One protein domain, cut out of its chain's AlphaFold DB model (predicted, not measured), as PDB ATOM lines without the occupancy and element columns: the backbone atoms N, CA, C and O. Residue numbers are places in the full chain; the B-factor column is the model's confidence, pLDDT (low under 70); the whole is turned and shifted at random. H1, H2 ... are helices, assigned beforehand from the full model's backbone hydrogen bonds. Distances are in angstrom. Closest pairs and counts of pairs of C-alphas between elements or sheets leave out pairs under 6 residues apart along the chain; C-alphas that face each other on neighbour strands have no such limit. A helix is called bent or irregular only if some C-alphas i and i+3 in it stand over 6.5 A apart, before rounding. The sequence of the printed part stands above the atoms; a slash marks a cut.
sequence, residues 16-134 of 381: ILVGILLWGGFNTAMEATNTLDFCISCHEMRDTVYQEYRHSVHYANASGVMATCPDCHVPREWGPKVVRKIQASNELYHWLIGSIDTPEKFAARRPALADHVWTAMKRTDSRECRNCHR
ATOM      1  N   ILE A  16     162.021 140.654 249.224       94.94
ATOM      2  CA  ILE A  16     162.337 139.276 248.820       94.94
ATOM      3  C   ILE A  16     161.843 139.002 247.396       94.94
ATOM      4  O   ILE A  16     162.600 138.469 246.588       94.94
ATOM      5  N   LEU A  17     160.609 139.389 247.064       95.94
ATOM      6  CA  LEU A  17     160.052 139.196 245.722       95.94
ATOM      7  C   LEU A  17     160.866 139.941 244.660       95.94
ATOM      8  O   LEU A  17     161.208 139.359 243.633       95.94
ATOM      9  N   VAL A  18     161.237 141.196 244.924       96.12
ATOM     10  CA  VAL A  18     162.116 141.974 244.041       96.12
ATOM     11  C   VAL A  18     163.484 141.301 243.911       96.12
ATOM     12  O   VAL A  18     163.985 141.164 242.800       96.12
ATOM     13  N   GLY A  19     164.064 140.820 245.014       95.81
ATOM     14  CA  GLY A  19     165.331 140.087 245.001       95.81
ATOM     15  C   GLY A  19     165.279 138.819 244.144       95.81
ATOM     16  O   GLY A  19     166.174 138.597 243.334       95.81
ATOM     17  N   ILE A  20     164.210 138.024 244.261       96.38
ATOM     18  CA  ILE A  20     163.991 136.819 243.446       96.38
ATOM     19  C   ILE A  20     163.833 137.182 241.969       96.38
ATOM     20  O   ILE A  20     164.437 136.530 241.121       96.38
ATOM     21  N   LEU A  21     163.059 138.224 241.649       96.19
ATOM     22  CA  LEU A  21     162.867 138.676 240.269       96.19
ATOM     23  C   LEU A  21     164.178 139.159 239.643       96.19
ATOM     24  O   LEU A  21     164.497 138.767 238.523       96.19
ATOM     25  N   LEU A  22     164.960 139.963 240.368       96.00
ATOM     26  CA  LEU A  22     166.262 140.440 239.899       96.00
ATOM     27  C   LEU A  22     167.255 139.289 239.737       96.00
ATOM     28  O   LEU A  22     167.947 139.217 238.726       96.00
ATOM     29  N   TRP A  23     167.304 138.362 240.696       94.31
ATOM     30  CA  TRP A  23     168.176 137.191 240.629       94.31
ATOM     31  C   TRP A  23     167.795 136.254 239.479       94.31
ATOM     32  O   TRP A  23     168.666 135.797 238.736       94.31
ATOM     33  N   GLY A  24     166.499 135.989 239.311       94.94
ATOM     34  CA  GLY A  24     165.960 135.200 238.210       94.94
ATOM     35  C   GLY A  24     166.281 135.847 236.868       94.94
ATOM     36  O   GLY A  24     166.923 135.219 236.034       94.94
ATOM     37  N   GLY A  25     165.943 137.129 236.705       95.69
ATOM     38  CA  GLY A  25     166.231 137.892 235.490       95.69
ATOM     39  C   GLY A  25     167.721 137.941 235.153       95.69
ATOM     40  O   GLY A  25     168.099 137.715 234.005       95.69
ATOM     41  N   PHE A  26     168.582 138.150 236.153       93.56
ATOM     42  CA  PHE A  26     170.034 138.121 235.976       93.56
ATOM     43  C   PHE A  26     170.524 136.759 235.472       93.56
ATOM     44  O   PHE A  26     171.264 136.701 234.492       93.56
ATOM     45  N   ASN A  27     170.101 135.655 236.096       92.56
ATOM     46  CA  ASN A  27     170.528 134.319 235.673       92.56
ATOM     47  C   ASN A  27     169.960 133.938 234.299       92.56
ATOM     48  O   ASN A  27     170.668 133.329 233.501       92.56
ATOM     49  N   THR A  28     168.729 134.347 233.980       94.62
ATOM     50  CA  THR A  28     168.154 134.172 232.640       94.62
ATOM     51  C   THR A  28     168.967 134.922 231.586       94.62
ATOM     52  O   THR A  28     169.305 134.337 230.561       94.62
ATOM     53  N   ALA A  29     169.343 136.178 231.836       92.69
ATOM     54  CA  ALA A  29     170.195 136.943 230.924       92.69
ATOM     55  C   ALA A  29     171.597 136.322 230.785       92.69
ATOM     56  O   ALA A  29     172.143 136.216 229.684       92.69
ATOM     57  N   MET A  30     172.172 135.856 231.896       91.44
ATOM     58  CA  MET A  30     173.447 135.140 231.892       91.44
ATOM     59  C   MET A  30     173.392 133.895 231.012       91.44
ATOM     60  O   MET A  30     174.333 133.666 230.259       91.44
ATOM     61  N   GLU A  31     172.315 133.115 231.079       92.12
ATOM     62  CA  GLU A  31     172.180 131.894 230.286       92.12
ATOM     63  C   GLU A  31     171.850 132.176 228.819       92.12
ATOM     64  O   GLU A  31     172.456 131.576 227.937       92.12
ATOM     65  N   ALA A  32     170.997 133.164 228.537       94.25
ATOM     66  CA  ALA A  32     170.705 133.595 227.170       94.25
ATOM     67  C   ALA A  32     171.980 134.017 226.415       94.25
ATOM     68  O   ALA A  32     172.163 133.676 225.247       94.25
ATOM     69  N   THR A  33     172.907 134.689 227.108       92.56
ATOM     70  CA  THR A  33     174.206 135.099 226.548       92.56
ATOM     71  C   THR A  33     175.265 133.981 226.536       92.56
ATOM     72  O   THR A  33     176.420 134.237 226.195       92.56
ATOM     73  N   ASN A  34     174.917 132.751 226.932       93.94
ATOM     74  CA  ASN A  34     175.756 131.546 226.834       93.94
ATOM     75  C   ASN A  34     175.198 130.558 225.807       93.94
ATOM     76  O   ASN A  34     175.391 129.357 225.944       93.94
ATOM     77  N   THR A  35     174.470 131.042 224.808       94.75
ATOM     78  CA  THR A  35     173.952 130.213 223.719       94.75
ATOM     79  C   THR A  35     174.837 130.354 222.488       94.75
ATOM     80  O   THR A  35     175.490 131.382 222.297       94.75
ATOM     81  N   LEU A  36     174.843 129.329 221.630       94.56
ATOM     82  CA  LEU A  36     175.516 129.411 220.335       94.56
ATOM     83  C   LEU A  36     174.986 130.601 219.524       94.56
ATOM     84  O   LEU A  36     175.795 131.383 219.037       94.56
ATOM     85  N   ASP A  37     173.661 130.776 219.467       94.94
ATOM     86  CA  ASP A  37     172.997 131.869 218.745       94.94
ATOM     87  C   ASP A  37     173.487 133.247 219.196       94.94
ATOM     88  O   ASP A  37     173.745 134.116 218.366       94.94
ATOM     89  N   PHE A  38     173.683 133.445 220.504       92.88
ATOM     90  CA  PHE A  38     174.275 134.676 221.013       92.88
ATOM     91  C   PHE A  38     175.747 134.813 220.605       92.88
ATOM     92  O   PHE A  38     176.147 135.869 220.120       92.88
ATOM     93  N   CYS A  39     176.554 133.758 220.754       91.38
ATOM     94  CA  CYS A  39     177.972 133.780 220.380       91.38
ATOM     95  C   CYS A  39     178.202 134.100 218.892       91.38
ATOM     96  O   CYS A  39     179.215 134.713 218.561       91.38
ATOM     97  N   ILE A  40     177.275 133.713 218.010       92.69
ATOM     98  CA  ILE A  40     177.331 133.995 216.564       92.69
ATOM     99  C   ILE A  40     176.438 135.168 216.141       92.69
ATOM    100  O   ILE A  40     176.213 135.376 214.952       92.69
ATOM    101  N   SER A  41     175.889 135.923 217.093       88.75
ATOM    102  CA  SER A  41     175.087 137.107 216.768       88.75
ATOM    103  C   SER A  41     175.942 138.257 216.225       88.75
ATOM    104  O   SER A  41     175.429 139.104 215.496       88.75
ATOM    105  N   CYS A  42     177.247 138.249 216.515       79.19
ATOM    106  CA  CYS A  42     178.237 139.103 215.865       79.19
ATOM    107  C   CYS A  42     178.578 138.550 214.470       79.19
ATOM    108  O   CYS A  42     178.793 137.342 214.314       79.19
ATOM    109  N   HIS A  43     178.649 139.419 213.459       74.56
ATOM    110  CA  HIS A  43     178.869 139.020 212.063       74.56
ATOM    111  C   HIS A  43     180.246 138.387 211.853       74.56
ATOM    112  O   HIS A  43     180.359 137.391 211.149       74.56
ATOM    113  N   GLU A  44     181.282 138.847 212.553       83.00
ATOM    114  CA  GLU A  44     182.635 138.302 212.432       83.00
ATOM    115  C   GLU A  44     182.697 136.843 212.874       83.00
ATOM    116  O   GLU A  44     183.276 136.007 212.190       83.00
ATOM    117  N   MET A  45     182.090 136.505 214.015       88.25
ATOM    118  CA  MET A  45     182.108 135.130 214.518       88.25
ATOM    119  C   MET A  45     181.268 134.213 213.636       88.25
ATOM    120  O   MET A  45     181.688 133.089 213.366       88.25
ATOM    121  N   ARG A  46     180.115 134.697 213.155       90.62
ATOM    122  CA  ARG A  46     179.227 133.958 212.250       90.62
ATOM    123  C   ARG A  46     179.872 133.660 210.902       90.62
ATOM    124  O   ARG A  46     179.757 132.539 210.404       90.62
ATOM    125  N   ASP A  47     180.534 134.653 210.326       89.75
ATOM    126  CA  ASP A  47     181.037 134.592 208.957       89.75
ATOM    127  C   ASP A  47     182.479 134.064 208.898       89.75
ATOM    128  O   ASP A  47     182.926 133.627 207.839       89.75
ATOM    129  N   THR A  48     183.190 134.010 210.035       89.94
ATOM    130  CA  THR A  48     184.546 133.439 210.133       89.94
ATOM    131  C   THR A  48     184.595 132.149 210.967       89.94
ATOM    132  O   THR A  48     184.444 131.050 210.432       89.94
ATOM    133  N   VAL A  49     184.796 132.248 212.285       92.75
ATOM    134  CA  VAL A  49     185.105 131.125 213.190       92.75
ATOM    135  C   VAL A  49     184.001 130.070 213.197       92.75
ATOM    136  O   VAL A  49     184.294 128.875 213.234       92.75
ATOM    137  N   TYR A  50     182.734 130.478 213.118       94.94
ATOM    138  CA  TYR A  50     181.608 129.551 213.072       94.94
ATOM    139  C   TYR A  50     181.632 128.685 211.810       94.94
ATOM    140  O   TYR A  50     181.359 127.487 211.895       94.94
ATOM    141  N   GLN A  51     182.016 129.242 210.657       94.50
ATOM    142  CA  GLN A  51     182.133 128.458 209.425       94.50
ATOM    143  C   GLN A  51     183.216 127.389 209.556       94.50
ATOM    144  O   GLN A  51     183.000 126.246 209.170       94.50
ATOM    145  N   GLU A  52     184.345 127.716 210.183       93.94
ATOM    146  CA  GLU A  52     185.396 126.736 210.469       93.94
ATOM    147  C   GLU A  52     184.924 125.662 211.461       93.94
ATOM    148  O   GLU A  52     185.172 124.472 211.258       93.94
ATOM    149  N   TYR A  53     184.182 126.067 212.493       94.88
ATOM    150  CA  TYR A  53     183.626 125.171 213.504       94.88
ATOM    151  C   TYR A  53     182.670 124.121 212.952       94.88
ATOM    152  O   TYR A  53     182.717 122.971 213.401       94.88
ATOM    153  N   ARG A  54     181.883 124.462 211.930       94.69
ATOM    154  CA  ARG A  54     180.965 123.524 211.266       94.69
ATOM    155  C   ARG A  54     181.658 122.314 210.637       94.69
ATOM    156  O   ARG A  54     181.008 121.298 210.407       94.69
ATOM    157  N   HIS A  55     182.961 122.406 210.385       91.44
ATOM    158  CA  HIS A  55     183.771 121.313 209.849       91.44
ATOM    159  C   HIS A  55     184.526 120.526 210.933       91.44
ATOM    160  O   HIS A  55     185.315 119.639 210.614       91.44
ATOM    161  N   SER A  56     184.298 120.832 212.212       92.31
ATOM    162  CA  SER A  56     184.952 120.159 213.332       92.31
ATOM    163  C   SER A  56     184.161 118.954 213.847       92.31
ATOM    164  O   SER A  56     182.932 118.888 213.760       92.31
ATOM    165  N   VAL A  57     184.875 118.043 214.514       91.44
ATOM    166  CA  VAL A  57     184.276 116.902 215.230       91.44
ATOM    167  C   VAL A  57     183.364 117.326 216.386       91.44
ATOM    168  O   VAL A  57     182.552 116.532 216.845       91.44
ATOM    169  N   HIS A  58     183.478 118.564 216.873       93.94
ATOM    170  CA  HIS A  58     182.610 119.092 217.928       93.94
ATOM    171  C   HIS A  58     181.261 119.589 217.400       93.94
ATOM    172  O   HIS A  58     180.317 119.693 218.183       93.94
ATOM    173  N   TYR A  59     181.162 119.862 216.095       94.94
ATOM    174  CA  TYR A  59     179.907 120.206 215.434       94.94
ATOM    175  C   TYR A  59     179.173 118.961 214.930       94.94
ATOM    176  O   TYR A  59     177.984 118.799 215.188       94.94
ATOM    177  N   ALA A  60     179.880 118.064 214.238       92.94
ATOM    178  CA  ALA A  60     179.302 116.843 213.691       92.94
ATOM    179  C   ALA A  60     180.200 115.633 213.971       92.94
ATOM    180  O   ALA A  60     181.381 115.617 213.626       92.94
ATOM    181  N   ASN A  61     179.629 114.600 214.588       92.38
ATOM    182  CA  ASN A  61     180.315 113.351 214.902       92.38
ATOM    183  C   ASN A  61     179.330 112.178 214.993       92.38
ATOM    184  O   ASN A  61     178.114 112.358 215.022       92.38
ATOM    185  N   ALA A  62     179.880 110.967 215.065       93.69
ATOM    186  CA  ALA A  62     179.109 109.729 215.080       93.69
ATOM    187  C   ALA A  62     178.275 109.510 216.358       93.69
ATOM    188  O   ALA A  62     177.331 108.728 216.323       93.69
ATOM    189  N   SER A  63     178.603 110.162 217.481       93.06
ATOM    190  CA  SER A  63     177.844 110.001 218.729       93.06
ATOM    191  C   SER A  63     176.639 110.939 218.825       93.06
ATOM    192  O   SER A  63     175.794 110.743 219.696       93.06
ATOM    193  N   GLY A  64     176.559 111.959 217.964       91.75
ATOM    194  CA  GLY A  64     175.525 112.994 218.010       91.75
ATOM    195  C   GLY A  64     175.690 113.996 219.158       91.75
ATOM    196  O   GLY A  64     174.833 114.858 219.338       91.75
ATOM    197  N   VAL A  65     176.775 113.911 219.938       91.62
ATOM    198  CA  VAL A  65     177.057 114.858 221.027       91.62
ATOM    199  C   VAL A  65     177.694 116.112 220.443       91.62
ATOM    200  O   VAL A  65     178.792 116.048 219.901       91.62
ATOM    201  N   MET A  66     177.042 117.260 220.594       92.94
ATOM    202  CA  MET A  66     177.557 118.539 220.106       92.94
ATOM    203  C   MET A  66     178.108 119.371 221.265       92.94
ATOM    204  O   MET A  66     177.421 119.573 222.264       92.94
ATOM    205  N   ALA A  67     179.339 119.862 221.121       94.50
ATOM    206  CA  ALA A  67     179.926 120.847 222.026       94.50
ATOM    207  C   ALA A  67     180.001 122.184 221.291       94.50
ATOM    208  O   ALA A  67     180.600 122.261 220.219       94.50
ATOM    209  N   THR A  68     179.384 123.218 221.849       94.88
ATOM    210  CA  THR A  68     179.212 124.528 221.206       94.88
ATOM    211  C   THR A  68     180.209 125.562 221.737       94.88
ATOM    212  O   THR A  68     180.952 125.298 222.682       94.88
ATOM    213  N   CYS A  69     180.241 126.765 221.153       94.56
ATOM    214  CA  CYS A  69     181.106 127.867 221.600       94.56
ATOM    215  C   CYS A  69     181.148 128.074 223.134       94.56
ATOM    216  O   CYS A  69     182.251 128.109 223.693       94.56
ATOM    217  N   PRO A  70     180.009 128.192 223.849       95.31
ATOM    218  CA  PRO A  70     180.005 128.381 225.300       95.31
ATOM    219  C   PRO A  70     180.599 127.199 226.075       95.31
ATOM    220  O   PRO A  70     181.207 127.437 227.112       95.31
ATOM    221  N   ASP A  71     180.511 125.961 225.576       95.38
ATOM    222  CA  ASP A  71     181.085 124.793 226.262       95.38
ATOM    223  C   ASP A  71     182.612 124.871 226.388       95.38
ATOM    224  O   ASP A  71     183.179 124.309 227.327       95.38
ATOM    225  N   CYS A  72     183.270 125.581 225.463       93.88
ATOM    226  CA  CYS A  72     184.723 125.745 225.429       93.88
ATOM    227  C   CYS A  72     185.198 127.129 225.904       93.88
ATOM    228  O   CYS A  72     186.294 127.233 226.447       93.88
ATOM    229  N   HIS A  73     184.411 128.195 225.706       94.06
ATOM    230  CA  HIS A  73     184.831 129.577 225.999       94.06
ATOM    231  C   HIS A  73     184.187 130.196 227.246       94.06
ATOM    232  O   HIS A  73     184.644 131.249 227.707       94.06
ATOM    233  N   VAL A  74     183.136 129.576 227.794       95.19
ATOM    234  CA  VAL A  74     182.425 130.071 228.976       95.19
ATOM    235  C   VAL A  74     182.480 129.026 230.095       95.19
ATOM    236  O   VAL A  74     182.038 127.893 229.919       95.19
ATOM    237  N   PRO A  75     182.972 129.385 231.293       95.44
ATOM    238  CA  PRO A  75     182.988 128.454 232.414       95.44
ATOM    239  C   PRO A  75     181.575 128.007 232.814       95.44
ATOM    240  O   PRO A  75     180.650 128.820 232.872       95.44
ATOM    241  N   ARG A  76     181.405 126.724 233.163       92.44
ATOM    242  CA  ARG A  76     180.120 126.207 233.676       92.44
ATOM    243  C   ARG A  76     179.840 126.653 235.114       92.44
ATOM    244  O   ARG A  76     178.708 127.005 235.435       92.44
ATOM    245  N   GLU A  77     180.869 126.668 235.959       92.56
ATOM    246  CA  GLU A  77     180.776 127.071 237.366       92.56
ATOM    247  C   GLU A  77     180.409 128.551 237.517       92.56
ATOM    248  O   GLU A  77     180.971 129.412 236.840       92.56
ATOM    249  N   TRP A  78     179.505 128.860 238.452       92.88
ATOM    250  CA  TRP A  78     178.935 130.203 238.605       92.88
ATOM    251  C   TRP A  78     179.991 131.295 238.834       92.88
ATOM    252  O   TRP A  78     179.992 132.299 238.125       92.88
ATOM    253  N   GLY A  79     180.929 131.093 239.765       94.50
ATOM    254  CA  GLY A  79     181.951 132.096 240.095       94.50
ATOM    255  C   GLY A  79     182.833 132.465 238.893       94.50
ATOM    256  O   GLY A  79     182.837 133.625 238.470       94.50
ATOM    257  N   PRO A  80     183.539 131.498 238.279       95.44
ATOM    258  CA  PRO A  80     184.327 131.750 237.077       95.44
ATOM    259  C   PRO A  80     183.510 132.284 235.894       95.44
ATOM    260  O   PRO A  80     184.007 133.132 235.152       95.44
ATOM    261  N   LYS A  81     182.257 131.835 235.728       94.75
ATOM    262  CA  LYS A  81     181.342 132.341 234.694       94.75
ATOM    263  C   LYS A  81     181.104 133.842 234.862       94.75
ATOM    264  O   LYS A  81     181.255 134.591 233.900       94.75
ATOM    265  N   VAL A  82     180.793 134.289 236.080       94.19
ATOM    266  CA  VAL A  82     180.594 135.715 236.394       94.19
ATOM    267  C   VAL A  82     181.862 136.522 236.107       94.19
ATOM    268  O   VAL A  82     181.785 137.549 235.435       94.19
ATOM    269  N   VAL A  83     183.039 136.036 236.516       94.06
ATOM    270  CA  VAL A  83     184.323 136.702 236.217       94.06
ATOM    271  C   VAL A  83     184.541 136.847 234.708       94.06
ATOM    272  O   VAL A  83     184.865 137.939 234.236       94.06
ATOM    273  N   ARG A  84     184.317 135.778 233.932       92.88
ATOM    274  CA  ARG A  84     184.463 135.810 232.470       92.88
ATOM    275  C   ARG A  84     183.496 136.800 231.822       92.88
ATOM    276  O   ARG A  84     183.889 137.460 230.865       92.88
ATOM    277  N   LYS A  85     182.269 136.929 232.336       92.06
ATOM    278  CA  LYS A  85     181.262 137.880 231.835       92.06
ATOM    279  C   LYS A  85     181.611 139.333 232.141       92.06
ATOM    280  O   LYS A  85     181.448 140.189 231.277       92.06
ATOM    281  N   ILE A  86     182.174 139.601 233.317       91.94
ATOM    282  CA  ILE A  86     182.728 140.923 233.637       91.94
ATOM    283  C   ILE A  86     183.867 141.256 232.663       91.94
ATOM    284  O   ILE A  86     183.867 142.324 232.061       91.94
ATOM    285  N   GLN A  87     184.789 140.318 232.421       90.50
ATOM    286  CA  GLN A  87     185.877 140.502 231.449       90.50
ATOM    287  C   GLN A  87     185.359 140.695 230.015       90.50
ATOM    288  O   GLN A  87     185.844 141.566 229.297       90.50
ATOM    289  N   ALA A  88     184.337 139.929 229.619       87.88
ATOM    290  CA  ALA A  88     183.694 140.028 228.308       87.88
ATOM    291  C   ALA A  88     183.021 141.385 228.077       87.88
ATOM    292  O   ALA A  88     182.794 141.767 226.938       87.88
ATOM    293  N   SER A  89     182.724 142.149 229.133       86.56
ATOM    294  CA  SER A  89     182.120 143.477 228.978       86.56
ATOM    295  C   SER A  89     183.037 144.434 228.203       86.56
ATOM    296  O   SER A  89     182.544 145.333 227.528       86.56
ATOM    297  N   ASN A  90     184.358 144.207 228.211       87.38
ATOM    298  CA  ASN A  90     185.290 144.958 227.366       87.38
ATOM    299  C   ASN A  90     185.140 144.621 225.867       87.38
ATOM    300  O   ASN A  90     185.408 145.458 225.011       87.38
ATOM    301  N   GLU A  91     184.674 143.417 225.529       87.44
ATOM    302  CA  GLU A  91     184.411 143.023 224.137       87.44
ATOM    303  C   GLU A  91     183.254 143.846 223.550       87.44
ATOM    304  O   GLU A  91     183.302 144.200 222.376       87.44
ATOM    305  N   LEU A  92     182.277 144.257 224.371       85.12
ATOM    306  CA  LEU A  92     181.187 145.150 223.948       85.12
ATOM    307  C   LEU A  92     181.699 146.532 223.529       85.12
ATOM    308  O   LEU A  92     181.197 147.105 222.567       85.12
ATOM    309  N   TYR A  93     182.720 147.054 224.217       88.00
ATOM    310  CA  TYR A  93     183.382 148.295 223.812       88.00
ATOM    311  C   TYR A  93     184.076 148.130 222.455       88.00
ATOM    312  O   TYR A  93     183.897 148.953 221.561       88.00
ATOM    313  N   HIS A  94     184.817 147.035 222.275       88.50
ATOM    314  CA  HIS A  94     185.531 146.722 221.036       88.50
ATOM    315  C   HIS A  94     184.614 146.435 219.841       88.50
ATOM    316  O   HIS A  94     184.988 146.746 218.705       88.50
ATOM    317  N   TRP A  95     183.434 145.879 220.107       85.38
ATOM    318  CA  TRP A  95     182.350 145.728 219.144       85.38
ATOM    319  C   TRP A  95     181.768 147.093 218.761       85.38
ATOM    320  O   TRP A  95     181.696 147.410 217.580       85.38
ATOM    321  N   LEU A  96     181.460 147.948 219.747       88.56
ATOM    322  CA  LEU A  96     180.897 149.282 219.513       88.56
ATOM    323  C   LEU A  96     181.799 150.165 218.635       88.56
ATOM    324  O   LEU A  96     181.297 150.919 217.808       88.56
ATOM    325  N   ILE A  97     183.122 150.075 218.805       91.88
ATOM    326  CA  ILE A  97     184.093 150.844 218.006       91.88
ATOM    327  C   ILE A  97     184.537 150.132 216.714       91.88
ATOM    328  O   ILE A  97     185.435 150.629 216.036       91.88
ATOM    329  N   GLY A  98     183.982 148.957 216.396       89.25
ATOM    330  CA  GLY A  98     184.287 148.236 215.156       89.25
ATOM    331  C   GLY A  98     185.752 147.803 215.028       89.25
ATOM    332  O   GLY A  98     186.368 147.903 213.964       89.25
ATOM    333  N   SER A  99     186.364 147.354 216.130       89.00
ATOM    334  CA  SER A  99     187.796 147.007 216.145       89.00
ATOM    335  C   SER A  99     188.136 145.696 215.420       89.00
ATOM    336  O   SER A  99     189.300 145.490 215.074       89.00
ATOM    337  N   ILE A 100     187.135 144.844 215.164       89.81
ATOM    338  CA  ILE A 100     187.259 143.585 214.412       89.81
ATOM    339  C   ILE A 100     186.164 143.391 213.350       89.81
ATOM    340  O   ILE A 100     186.129 142.336 212.745       89.81
ATOM    341  N   ASP A 101     185.348 144.409 213.060       88.50
ATOM    342  CA  ASP A 101     184.112 144.365 212.245       88.50
ATOM    343  C   ASP A 101     184.239 144.011 210.758       88.50
ATOM    344  O   ASP A 101     183.275 144.114 210.002       88.50
ATOM    345  N   THR A 102     185.403 143.560 210.323       88.44
ATOM    346  CA  THR A 102     185.647 143.077 208.965       88.44
ATOM    347  C   THR A 102     186.514 141.825 209.040       88.44
ATOM    348  O   THR A 102     187.316 141.702 209.976       88.44
ATOM    349  N   PRO A 103     186.403 140.895 208.074       87.38
ATOM    350  CA  PRO A 103     187.271 139.721 208.013       87.38
ATOM    351  C   PRO A 103     188.760 140.074 208.108       87.38
ATOM    352  O   PRO A 103     189.512 139.381 208.791       87.38
ATOM    353  N   GLU A 104     189.174 141.188 207.506       87.31
ATOM    354  CA  GLU A 104     190.552 141.673 207.492       87.31
ATOM    355  C   GLU A 104     190.997 142.146 208.882       87.31
ATOM    356  O   GLU A 104     192.042 141.718 209.380       87.31
ATOM    357  N   LYS A 105     190.190 142.979 209.560       89.50
ATOM    358  CA  LYS A 105     190.496 143.423 210.932       89.50
ATOM    359  C   LYS A 105     190.497 142.251 211.911       89.50
ATOM    360  O   LYS A 105     191.371 142.182 212.781       89.50
ATOM    361  N   PHE A 106     189.546 141.324 211.774       90.25
ATOM    362  CA  PHE A 106     189.506 140.115 212.586       90.25
ATOM    363  C   PHE A 106     190.756 139.261 212.358       90.25
ATOM    364  O   PHE A 106     191.423 138.903 213.328       90.25
ATOM    365  N   ALA A 107     191.124 138.996 211.101       87.25
ATOM    366  CA  ALA A 107     192.315 138.225 210.753       87.25
ATOM    367  C   ALA A 107     193.595 138.852 211.327       87.25
ATOM    368  O   ALA A 107     194.389 138.143 211.945       87.25
ATOM    369  N   ALA A 108     193.749 140.177 211.225       87.69
ATOM    370  CA  ALA A 108     194.896 140.904 211.773       87.69
ATOM    371  C   ALA A 108     194.999 140.805 213.308       87.69
ATOM    372  O   ALA A 108     196.095 140.791 213.868       87.69
ATOM    373  N   ARG A 109     193.863 140.722 214.014       90.50
ATOM    374  CA  ARG A 109     193.814 140.592 215.482       90.50
ATOM    375  C   ARG A 109     193.777 139.147 215.974       90.50
ATOM    376  O   ARG A 109     194.041 138.910 217.154       90.50
ATOM    377  N   ARG A 110     193.483 138.185 215.098       91.06
ATOM    378  CA  ARG A 110     193.281 136.770 215.431       91.06
ATOM    379  C   ARG A 110     194.430 136.149 216.238       91.06
ATOM    380  O   ARG A 110     194.104 135.449 217.194       91.06
ATOM    381  N   PRO A 111     195.725 136.410 215.951       90.88
ATOM    382  CA  PRO A 111     196.819 135.885 216.773       90.88
ATOM    383  C   PRO A 111     196.743 136.358 218.232       90.88
ATOM    384  O   PRO A 111     196.727 135.539 219.146       90.88
ATOM    385  N   ALA A 112     196.571 137.665 218.456       91.25
ATOM    386  CA  ALA A 112     196.479 138.231 219.803       91.25
ATOM    387  C   ALA A 112     195.234 137.735 220.563       91.25
ATOM    388  O   ALA A 112     195.294 137.447 221.759       91.25
ATOM    389  N   LEU A 113     194.098 137.600 219.869       91.88
ATOM    390  CA  LEU A 113     192.873 137.045 220.453       91.88
ATOM    391  C   LEU A 113     193.053 135.574 220.855       91.88
ATOM    392  O   LEU A 113     192.614 135.177 221.936       91.88
ATOM    393  N   ALA A 114     193.714 134.779 220.011       93.00
ATOM    394  CA  ALA A 114     194.020 133.386 220.305       93.00
ATOM    395  C   ALA A 114     194.933 133.263 221.534       93.00
ATOM    396  O   ALA A 114     194.600 132.516 222.454       93.00
ATOM    397  N   ASP A 115     195.999 134.067 221.617       92.25
ATOM    398  CA  ASP A 115     196.920 134.081 222.759       92.25
ATOM    399  C   ASP A 115     196.217 134.405 224.080       92.25
ATOM    400  O   ASP A 115     196.478 133.763 225.102       92.25
ATOM    401  N   HIS A 116     195.281 135.359 224.076       93.25
ATOM    402  CA  HIS A 116     194.485 135.681 225.263       93.25
ATOM    403  C   HIS A 116     193.657 134.479 225.735       93.25
ATOM    404  O   HIS A 116     193.644 134.160 226.928       93.25
ATOM    405  N   VAL A 117     192.984 133.794 224.806       93.25
ATOM    406  CA  VAL A 117     192.165 132.615 225.116       93.25
ATOM    407  C   VAL A 117     193.040 131.460 225.594       93.25
ATOM    408  O   VAL A 117     192.736 130.857 226.623       93.25
ATOM    409  N   TRP A 118     194.145 131.169 224.908       94.50
ATOM    410  CA  TRP A 118     195.044 130.078 225.273       94.50
ATOM    411  C   TRP A 118     195.727 130.319 226.611       94.50
ATOM    412  O   TRP A 118     195.800 129.405 227.428       94.50
ATOM    413  N   THR A 119     196.143 131.553 226.893       95.31
ATOM    414  CA  THR A 119     196.691 131.933 228.200       95.31
ATOM    415  C   THR A 119     195.652 131.744 229.304       95.31
ATOM    416  O   THR A 119     195.963 131.199 230.366       95.31
ATOM    417  N   ALA A 120     194.402 132.151 229.059       94.31
ATOM    418  CA  ALA A 120     193.320 131.962 230.016       94.31
ATOM    419  C   ALA A 120     193.047 130.472 230.270       94.31
ATOM    420  O   ALA A 120     193.043 130.066 231.431       94.31
ATOM    421  N   MET A 121     192.896 129.675 229.207       95.81
ATOM    422  CA  MET A 121     192.703 128.224 229.287       95.81
ATOM    423  C   MET A 121     193.871 127.550 230.001       95.81
ATOM    424  O   MET A 121     193.654 126.704 230.858       95.81
ATOM    425  N   LYS A 122     195.111 127.957 229.720       95.69
ATOM    426  CA  LYS A 122     196.293 127.397 230.372       95.69
ATOM    427  C   LYS A 122     196.290 127.662 231.871       95.69
ATOM    428  O   LYS A 122     196.485 126.746 232.664       95.69
ATOM    429  N   ARG A 123     195.988 128.900 232.268       95.69
ATOM    430  CA  ARG A 123     195.877 129.298 233.679       95.69
ATOM    431  C   ARG A 123     194.767 128.549 234.420       95.69
ATOM    432  O   ARG A 123     194.882 128.346 235.624       95.69
ATOM    433  N   THR A 124     193.689 128.171 233.735       95.44
ATOM    434  CA  THR A 124     192.557 127.438 234.327       95.44
ATOM    435  C   THR A 124     192.635 125.930 234.107       95.44
ATOM    436  O   THR A 124     191.621 125.253 234.257       95.44
ATOM    437  N   ASP A 125     193.807 125.406 233.738       95.31
ATOM    438  CA  ASP A 125     194.023 123.995 233.405       95.31
ATOM    439  C   ASP A 125     192.968 123.437 232.426       95.31
ATOM    440  O   ASP A 125     192.432 122.341 232.579       95.31
ATOM    441  N   SER A 126     192.629 124.213 231.399       96.12
ATOM    442  CA  SER A 126     191.640 123.862 230.378       96.12
ATOM    443  C   SER A 126     190.314 123.371 230.986       96.12
ATOM    444  O   SER A 126     189.707 122.430 230.472       96.12
ATOM    445  N   ARG A 127     189.877 123.975 232.105       95.94
ATOM    446  CA  ARG A 127     188.660 123.614 232.863       95.94
ATOM    447  C   ARG A 127     187.463 123.315 231.962       95.94
ATOM    448  O   ARG A 127     186.754 122.338 232.183       95.94
ATOM    449  N   GLU A 128     187.246 124.148 230.952       95.31
ATOM    450  CA  GLU A 128     186.139 124.039 230.009       95.31
ATOM    451  C   GLU A 128     186.235 122.743 229.186       95.31
ATOM    452  O   GLU A 128     185.280 121.965 229.153       95.31
ATOM    453  N   CYS A 129     187.419 122.421 228.652       95.00
ATOM    454  CA  CYS A 129     187.694 121.152 227.972       95.00
ATOM    455  C   CYS A 129     187.471 119.950 228.904       95.00
ATOM    456  O   CYS A 129     186.909 118.933 228.495       95.00
ATOM    457  N   ARG A 130     187.862 120.071 230.181       94.19
ATOM    458  CA  ARG A 130     187.793 118.996 231.190       94.19
ATOM    459  C   ARG A 130     186.385 118.646 231.671       94.19
ATOM    460  O   ARG A 130     186.200 117.620 232.338       94.19
ATOM    461  N   ASN A 131     185.384 119.435 231.289       92.94
ATOM    462  CA  ASN A 131     183.983 119.065 231.476       92.94
ATOM    463  C   ASN A 131     183.617 117.800 230.688       92.94
ATOM    464  O   ASN A 131     182.781 117.029 231.155       92.94
ATOM    465  N   CYS A 132     184.280 117.571 229.550       92.81
ATOM    466  CA  CYS A 132     184.043 116.430 228.664       92.81
ATOM    467  C   CYS A 132     185.299 115.554 228.479       92.81
ATOM    468  O   CYS A 132     185.191 114.332 228.416       92.81
ATOM    469  N   HIS A 133     186.497 116.150 228.448       92.38
ATOM    470  CA  HIS A 133     187.772 115.462 228.213       92.38
ATOM    471  C   HIS A 133     188.598 115.345 229.493       92.38
ATOM    472  O   HIS A 133     189.267 116.285 229.914       92.38
ATOM    473  N   ARG A 134     188.601 114.166 230.113       91.38
ATOM    474  CA  ARG A 134     189.383 113.911 231.329       91.38
ATOM    475  C   ARG A 134     190.451 112.872 231.056       91.38
ATOM    476  O   ARG A 134     190.120 111.794 230.575       91.38
TER     477      ARG A 134
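Overview. This is residues 16 to 134 of the 381 residues of the protein "C-type cytochrome" of Gammaproteobacteria bacterium (UniProt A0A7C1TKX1). This is a loosely assembled group of helices: short helix H5 lies near the middle with H2 and H8 packed on it, while the two long helices H7 and H6 run past this small core and stay apart from each other. H1 makes a long arm, and its residues 16 to 26 stick out; a long loop, residues 54 to 68, joins H4 to H5. The printed part has 119 residues, with eight named helices, H1 to H8 in order along the chain, and no named strand; the class is all helix. It is only just compact, close to loose, with a radius of gyration of the C-alphas of 15.9 A, and the C-alphas span 49 by 41 by 27 A.

Along the chain. The longest helix, H7, holds residues 103 to 123 and measures 29.0 A from first to last C-alpha, from (187.271, 139.721, 208.013) to (195.877, 129.298, 233.679). It is irregular, with C-alphas 108 and 111 7.3 A apart, and has a kink of 49 degrees near residue 110. H6, residues 78 to 96, measures 27.1 A and has a kink of 28 degrees near residue 90; it is neither bent nor irregular, but only just: C-alphas 87 and 90 are 6.1 A apart. H1, residues 16 to 32, measures 23.9 A and begins at C-alpha 16, (162.337, 139.276, 248.820). The short helices are H2, residues 36 to 39, H3, 43 to 47, H4, 49 to 53, H5, 69 to 73, and H8, 127 to 130.

Arrangement. H7 is close to but not clearly touching H5, with the closest C-alphas, those of His 73 and Val 117, 8.0 A apart. H5 touches H8, closest at the C-alphas of Cys 72 and Glu 128, 5.1 A. H5 also touches H2, closest at the C-alphas of Leu 36 and Cys 69, 5.9 A. H3 is close to but not clearly touching H7, with the C-alphas of Glu 44 and Pro 103 closest at 6.6 A. H3 and H4 meet only through their link. H6 is apart from H7 and H5; H1 and H6 are near each other, with 5 pairs of C-alphas within 10 A. Every O i to N i+4 pair is within hydrogen-bond range in H1, H3, H4 and H5, against 11 of 15 in H6 and 15 of 17 in H7; H2 and H8 are too short for such a pair.

Size, cuts and confidence. The C-alphas farthest apart are those of Ile 16 and Glu 104, 50.1 A. Residues 111 to 116 of H7 stand free. The printed part has no cut; H4 to H5 is a long link of 15 residues. The mean pLDDT of the printed part is 92.2, and no printed residue is under 70.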